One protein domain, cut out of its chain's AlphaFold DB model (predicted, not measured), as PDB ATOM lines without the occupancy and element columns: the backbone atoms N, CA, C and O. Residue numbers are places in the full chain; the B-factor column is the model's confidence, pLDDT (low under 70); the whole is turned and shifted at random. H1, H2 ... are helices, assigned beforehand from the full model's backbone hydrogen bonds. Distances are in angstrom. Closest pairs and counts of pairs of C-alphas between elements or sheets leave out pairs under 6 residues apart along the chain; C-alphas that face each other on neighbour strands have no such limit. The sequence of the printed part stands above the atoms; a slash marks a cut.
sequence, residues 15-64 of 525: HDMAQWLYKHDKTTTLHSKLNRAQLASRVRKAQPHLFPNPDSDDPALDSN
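What this domain is: This is residues 15 to 64 of the 525 residues of an uncharacterized protein of Melampsora larici-populina (strain 98AG31 / pathotype 3-4-7) (UniProt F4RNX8). Two short helices lie side by side and run the same way, with H2 in the middle between H1 and a long winding tail, residues 47 to 64. A loop of residues 25 to 35 leads back from the end of H1 to the start of H2. The printed part has 50 residues with two named helices, H1 then H2, and no named strand; its class is all helix, though the helices hold 21 of the 50 residues. It is compact, with a radius of gyration of the C-alphas of 10.9 A, and elongated, spanning 33 by 19 by 16 A.

How they stand to each other: H2, residues 36 to 46, touches H1, residues 15 to 24. Their closest C-alphas, those of Leu 21 and Val 43, are 6.5 A apart. They stand at a shallow tilt of 22 degrees. In both helices every O i to N i+4 pair is within hydrogen-bond range.

Where its parts are: H2 measures 15.3 A from C-alpha 36 to C-alpha 46 at (169.611, 155.331, 180.760). H1 measures 14.3 A from C-alpha 15 at (174.779, 165.204, 192.642) to C-alpha 24.

The domain as a whole: The C-alphas farthest apart, those of Lys 33 and Asn 64, are 35.8 A apart. The link from H1 to H2 is long, and the printed part has no cut. Residues 63 to 64 have pLDDT under 70.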
ATOM      1  N   HIS A  15     175.641 165.829 191.646       92.88
ATOM      2  CA  HIS A  15     174.779 165.204 192.642       92.88
ATOM      3  C   HIS A  15     173.409 164.850 192.051       92.88
ATOM      4  O   HIS A  15     172.956 163.722 192.232       92.88
ATOM      5  N   ASP A  16     172.815 165.753 191.267       93.38
ATOM      6  CA  ASP A  16     171.498 165.541 190.651       93.38
ATOM      7  C   ASP A  16     171.513 164.354 189.686       93.38
ATOM      8  O   ASP A  16     170.640 163.491 189.744       93.38
ATOM      9  N   MET A  17     172.559 164.248 188.857       93.81
ATOM     10  CA  MET A  17     172.765 163.098 187.969       93.81
ATOM     11  C   MET A  17     172.918 161.782 188.736       93.81
ATOM     12  O   MET A  17     172.349 160.766 188.341       93.81
ATOM     13  N   ALA A  18     173.664 161.785 189.845       92.88
ATOM     14  CA  ALA A  18     173.848 160.586 190.659       92.88
ATOM     15  C   ALA A  18     172.531 160.164 191.320       92.88
ATOM     16  O   ALA A  18     172.157 158.994 191.276       92.88
ATOM     17  N   GLN A  19     171.805 161.124 191.896       92.19
ATOM     18  CA  GLN A  19     170.523 160.877 192.544       92.19
ATOM     19  C   GLN A  19     169.467 160.396 191.540       92.19
ATOM     20  O   GLN A  19     168.663 159.522 191.864       92.19
ATOM     21  N   TRP A  20     169.475 160.945 190.326       93.62
ATOM     22  CA  TRP A  20     168.602 160.500 189.248       93.62
ATOM     23  C   TRP A  20     168.903 159.053 188.845       93.62
ATOM     24  O   TRP A  20     167.980 158.240 188.809       93.62
ATOM     25  N   LEU A  21     170.181 158.699 188.651       92.81
ATOM     26  CA  LEU A  21     170.595 157.324 188.342       92.81
ATOM     27  C   LEU A  21     170.198 156.344 189.450       92.81
ATOM     28  O   LEU A  21     169.655 155.293 189.143       92.81
ATOM     29  N   TYR A  22     170.362 156.701 190.727       90.06
ATOM     30  CA  TYR A  22     169.904 155.848 191.833       90.06
ATOM     31  C   TYR A  22     168.389 155.596 191.826       90.06
ATOM     32  O   TYR A  22     167.940 154.533 192.251       90.06
ATOM     33  N   LYS A  23     167.591 156.571 191.374       89.06
ATOM     34  CA  LYS A  23     166.126 156.454 191.328       89.06
ATOM     35  C   LYS A  23     165.640 155.658 190.117       89.06
ATOM     36  O   LYS A  23     164.680 154.900 190.252       89.06
ATOM     37  N   HIS A  24     166.274 155.844 188.960       87.06
ATOM     38  CA  HIS A  24     165.777 155.337 187.675       87.06
ATOM     39  C   HIS A  24     166.539 154.124 187.143       87.06
ATOM     40  O   HIS A  24     165.956 153.319 186.422       87.06
ATOM     41  N   ASP A  25     167.793 153.933 187.545       83.69
ATOM     42  CA  ASP A  25     168.605 152.779 187.173       83.69
ATOM     43  C   ASP A  25     169.111 152.034 188.416       83.69
ATOM     44  O   ASP A  25     170.224 152.231 188.908       83.69
ATOM     45  N   LYS A  26     168.269 151.115 188.903       76.44
ATOM     46  CA  LYS A  26     168.550 150.269 190.075       76.44
ATOM     47  C   LYS A  26     169.756 149.341 189.890       76.44
ATOM     48  O   LYS A  26     170.226 148.775 190.873       76.44
ATOM     49  N   THR A  27     170.232 149.150 188.660       77.31
ATOM     50  CA  THR A  27     171.376 148.275 188.366       77.31
ATOM     51  C   THR A  27     172.708 149.013 188.413       77.31
ATOM     52  O   THR A  27     173.764 148.388 188.523       77.31
ATOM     53  N   THR A  28     172.678 150.346 188.375       76.31
ATOM     54  CA  THR A  28     173.896 151.142 188.329       76.31
ATOM     55  C   THR A  28     174.520 151.273 189.719       76.31
ATOM     56  O   THR A  28     174.052 152.006 190.589       76.31
ATOM     57  N   THR A  29     175.667 150.619 189.911       80.00
ATOM     58  CA  THR A  29     176.580 150.915 191.016       80.00
ATOM     59  C   THR A  29     177.385 152.176 190.678       80.00
ATOM     60  O   THR A  29     178.160 152.242 189.713       80.00
ATOM     61  N   LEU A  30     177.166 153.241 191.452       82.88
ATOM     62  CA  LEU A  30     177.915 154.490 191.325       82.88
ATOM     63  C   LEU A  30     179.110 154.484 192.276       82.88
ATOM     64  O   LEU A  30     178.960 154.460 193.494       82.88
ATOM     65  N   HIS A  31     180.313 154.562 191.713       78.56
ATOM     66  CA  HIS A  31     181.518 154.844 192.485       78.56
ATOM     67  C   HIS A  31     181.650 156.357 192.708       78.56
ATOM     68  O   HIS A  31     181.513 157.144 191.770       78.56
ATOM     69  N   SER A  32     182.001 156.778 193.925       76.44
ATOM     70  CA  SER A  32     182.157 158.200 194.290       76.44
ATOM     71  C   SER A  32     183.159 158.968 193.406       76.44
ATOM     72  O   SER A  32     183.016 160.177 193.187       76.44
ATOM     73  N   LYS A  33     184.137 158.254 192.833       86.12
ATOM     74  CA  LYS A  33     185.210 158.785 191.975       86.12
ATOM     75  C   LYS A  33     184.810 159.060 190.515       86.12
ATOM     76  O   LYS A  33     185.639 159.573 189.772       86.12
ATOM     77  N   LEU A  34     183.579 158.759 190.087       88.25
ATOM     78  CA  LEU A  34     183.132 159.034 188.710       88.25
ATOM     79  C   LEU A  34     183.203 160.536 188.385       88.25
ATOM     80  O   LEU A  34     182.720 161.374 189.154       88.25
ATOM     81  N   ASN A  35     183.788 160.886 187.239       91.62
ATOM     82  CA  ASN A  35     183.795 162.267 186.754       91.62
ATOM     83  C   ASN A  35     182.392 162.665 186.241       91.62
ATOM     84  O   ASN A  35     181.615 161.806 185.824       91.62
ATOM     85  N   ARG A  36     182.070 163.966 186.236       91.56
ATOM     86  CA  ARG A  36     180.805 164.528 185.733       91.56
ATOM     87  C   ARG A  36     180.472 164.016 184.326       91.56
ATOM     88  O   ARG A  36     179.353 163.579 184.110       91.56
ATOM     89  N   ALA A  37     181.449 163.995 183.417       90.69
ATOM     90  CA  ALA A  37     181.265 163.509 182.044       90.69
ATOM     91  C   ALA A  37     180.893 162.014 181.977       90.69
ATOM     92  O   ALA A  37     180.019 161.610 181.215       90.69
ATOM     93  N   GLN A  38     181.501 161.179 182.825       92.00
ATOM     94  CA  GLN A  38     181.173 159.749 182.888       92.00
ATOM     95  C   GLN A  38     179.768 159.524 183.452       92.00
ATOM     96  O   GLN A  38     179.053 158.624 183.013       92.00
ATOM     97  N   LEU A  39     179.371 160.353 184.419       92.38
ATOM     98  CA  LEU A  39     178.032 160.337 184.993       92.38
ATOM     99  C   LEU A  39     176.983 160.781 183.962       92.38
ATOM    100  O   LEU A  39     175.955 160.125 183.830       92.38
ATOM    101  N   ALA A  40     177.290 161.821 183.182       92.69
ATOM    102  CA  ALA A  40     176.462 162.300 182.080       92.69
ATOM    103  C   ALA A  40     176.230 161.207 181.026       92.69
ATOM    104  O   ALA A  40     175.082 160.907 180.715       92.69
ATOM    105  N   SER A  41     177.287 160.528 180.563       92.19
ATOM    106  CA  SER A  41     177.154 159.408 179.613       92.19
ATOM    107  C   SER A  41     176.267 158.282 180.165       92.19
ATOM    108  O   SER A  41     175.475 157.702 179.425       92.19
ATOM    109  N   ARG A  42     176.329 157.986 181.473       91.69
ATOM    110  CA  ARG A  42     175.435 156.992 182.096       91.69
ATOM    111  C   ARG A  42     173.977 157.447 182.128       91.69
ATOM    112  O   ARG A  42     173.106 156.644 181.814       91.69
ATOM    113  N   VAL A  43     173.713 158.713 182.459       92.75
ATOM    114  CA  VAL A  43     172.354 159.282 182.403       92.75
ATOM    115  C   VAL A  43     171.808 159.221 180.974       92.75
ATOM    116  O   VAL A  43     170.711 158.707 180.770       92.75
ATOM    117  N   ARG A  44     172.600 159.622 179.968       92.62
ATOM    118  CA  ARG A  44     172.205 159.531 178.552       92.62
ATOM    119  C   ARG A  44     171.927 158.085 178.125       92.62
ATOM    120  O   ARG A  44     170.911 157.822 177.493       92.62
ATOM    121  N   LYS A  45     172.759 157.120 178.548       91.25
ATOM    122  CA  LYS A  45     172.541 155.674 178.308       91.25
ATOM    123  C   LYS A  45     171.252 155.148 178.936       91.25
ATOM    124  O   LYS A  45     170.618 154.273 178.352       91.25
ATOM    125  N   ALA A  46     170.863 155.675 180.093       90.12
ATOM    126  CA  ALA A  46     169.611 155.331 180.760       90.12
ATOM    127  C   ALA A  46     168.378 156.008 180.122       90.12
ATOM    128  O   ALA A  46     167.247 155.610 180.399       90.12
ATOM    129  N   GLN A  47     168.578 156.994 179.239       90.88
ATOM    130  CA  GLN A  47     167.526 157.719 178.516       90.88
ATOM    131  C   GLN A  47     167.732 157.660 176.989       90.88
ATOM    132  O   GLN A  47     167.804 158.700 176.331       90.88
ATOM    133  N   PRO A  48     167.779 156.457 176.383       86.38
ATOM    134  CA  PRO A  48     168.161 156.295 174.975       86.38
ATOM    135  C   PRO A  48     167.194 156.965 173.987       86.38
ATOM    136  O   PRO A  48     167.570 157.261 172.861       86.38
ATOM    137  N   HIS A  49     165.949 157.214 174.405       85.69
ATOM    138  CA  HIS A  49     164.935 157.897 173.601       85.69
ATOM    139  C   HIS A  49     165.200 159.403 173.468       85.69
ATOM    140  O   HIS A  49     164.829 159.990 172.465       85.69
ATOM    141  N   LEU A  50     165.860 160.023 174.448       86.00
ATOM    142  CA  LEU A  50     166.184 161.457 174.431       86.00
ATOM    143  C   LEU A  50     167.598 161.723 173.926       86.00
ATOM    144  O   LEU A  50     167.882 162.810 173.435       86.00
ATOM    145  N   PHE A  51     168.469 160.719 174.045       89.81
ATOM    146  CA  PHE A  51     169.865 160.776 173.635       89.81
ATOM    147  C   PHE A  51     170.202 159.556 172.768       89.81
ATOM    148  O   PHE A  51     170.738 158.567 173.280       89.81
ATOM    149  N   PRO A  52     169.924 159.607 171.451       83.56
ATOM    150  CA  PRO A  52     170.252 158.516 170.533       83.56
ATOM    151  C   PRO A  52     171.751 158.197 170.507       83.56
ATOM    152  O   PRO A  52     172.145 157.049 170.308       83.56
ATOM    153  N   ASN A  53     172.590 159.214 170.741       86.44
ATOM    154  CA  ASN A  53     174.028 159.063 170.885       86.44
ATOM    155  C   ASN A  53     174.475 159.426 172.317       86.44
ATOM    156  O   ASN A  53     174.649 160.604 172.626       86.44
ATOM    157  N   PRO A  54     174.683 158.437 173.203       81.75
ATOM    158  CA  PRO A  54     174.959 158.692 174.615       81.75
ATOM    159  C   PRO A  54     176.347 159.269 174.903       81.75
ATOM    160  O   PRO A  54     176.596 159.751 176.010       81.75
ATOM    161  N   ASP A  55     177.263 159.167 173.944       85.00
ATOM    162  CA  ASP A  55     178.617 159.695 174.074       85.00
ATOM    163  C   ASP A  55     178.739 161.098 173.444       85.00
ATOM    164  O   ASP A  55     179.783 161.732 173.576       85.00
ATOM    165  N   SER A  56     177.668 161.604 172.815       82.88
ATOM    166  CA  SER A  56     177.574 162.994 172.360       82.88
ATOM    167  C   SER A  56     177.107 163.912 173.488       82.88
ATOM    168  O   SER A  56     176.339 163.492 174.357       82.88
ATOM    169  N   ASP A  57     177.555 165.167 173.461       81.44
ATOM    170  CA  ASP A  57     177.129 166.234 174.377       81.44
ATOM    171  C   ASP A  57     175.929 167.038 173.859       81.44
ATOM    172  O   ASP A  57     175.582 168.078 174.420       81.44
ATOM    173  N   ASP A  58     175.265 166.535 172.820       83.69
ATOM    174  CA  ASP A  58     174.054 167.146 172.284       83.69
ATOM    175  C   ASP A  58     172.959 167.247 173.367       83.69
ATOM    176  O   ASP A  58     172.864 166.378 174.248       83.69
ATOM    177  N   PRO A  59     172.161 168.329 173.357       82.75
ATOM    178  CA  PRO A  59     171.035 168.481 174.272       82.75
ATOM    179  C   PRO A  59     169.981 167.392 174.032       82.75
ATOM    180  O   PRO A  59     169.938 166.775 172.964       82.75
ATOM    181  N   ALA A  60     169.124 167.164 175.029       84.75
ATOM    182  CA  ALA A  60     168.027 166.208 174.895       84.75
ATOM    183  C   ALA A  60     167.145 166.556 173.685       84.75
ATOM    184  O   ALA A  60     166.785 167.721 173.498       84.75
ATOM    185  N   LEU A  61     166.762 165.548 172.894       83.88
ATOM    186  CA  LEU A  61     165.744 165.740 171.863       83.88
ATOM    187  C   LEU A  61     164.431 166.176 172.516       83.88
ATOM    188  O   LEU A  61     164.028 165.626 173.548       83.88
ATOM    189  N   ASP A  62     163.772 167.168 171.918       74.94
ATOM    190  CA  ASP A  62     162.523 167.676 172.459       74.94
ATOM    191  C   ASP A  62     161.463 166.567 172.400       74.94
ATOM    192  O   ASP A  62     161.335 165.847 171.405       74.94
ATOM    193  N   SER A  63     160.698 166.392 173.480       60.69
ATOM    194  CA  SER A  63     159.730 165.285 173.571       60.69
ATOM    195  C   SER A  63     158.628 165.371 172.503       60.69
ATOM    196  O   SER A  63     157.966 164.371 172.234       60.69
ATOM    197  N   ASN A  64     158.466 166.540 171.873       58.00
ATOM    198  CA  ASN A  64     157.549 166.761 170.756       58.00
ATOM    199  C   ASN A  64     158.090 166.247 169.407       58.00
ATOM    200  O   ASN A  64     157.296 165.798 168.584       58.00
TER     201      ASN A  64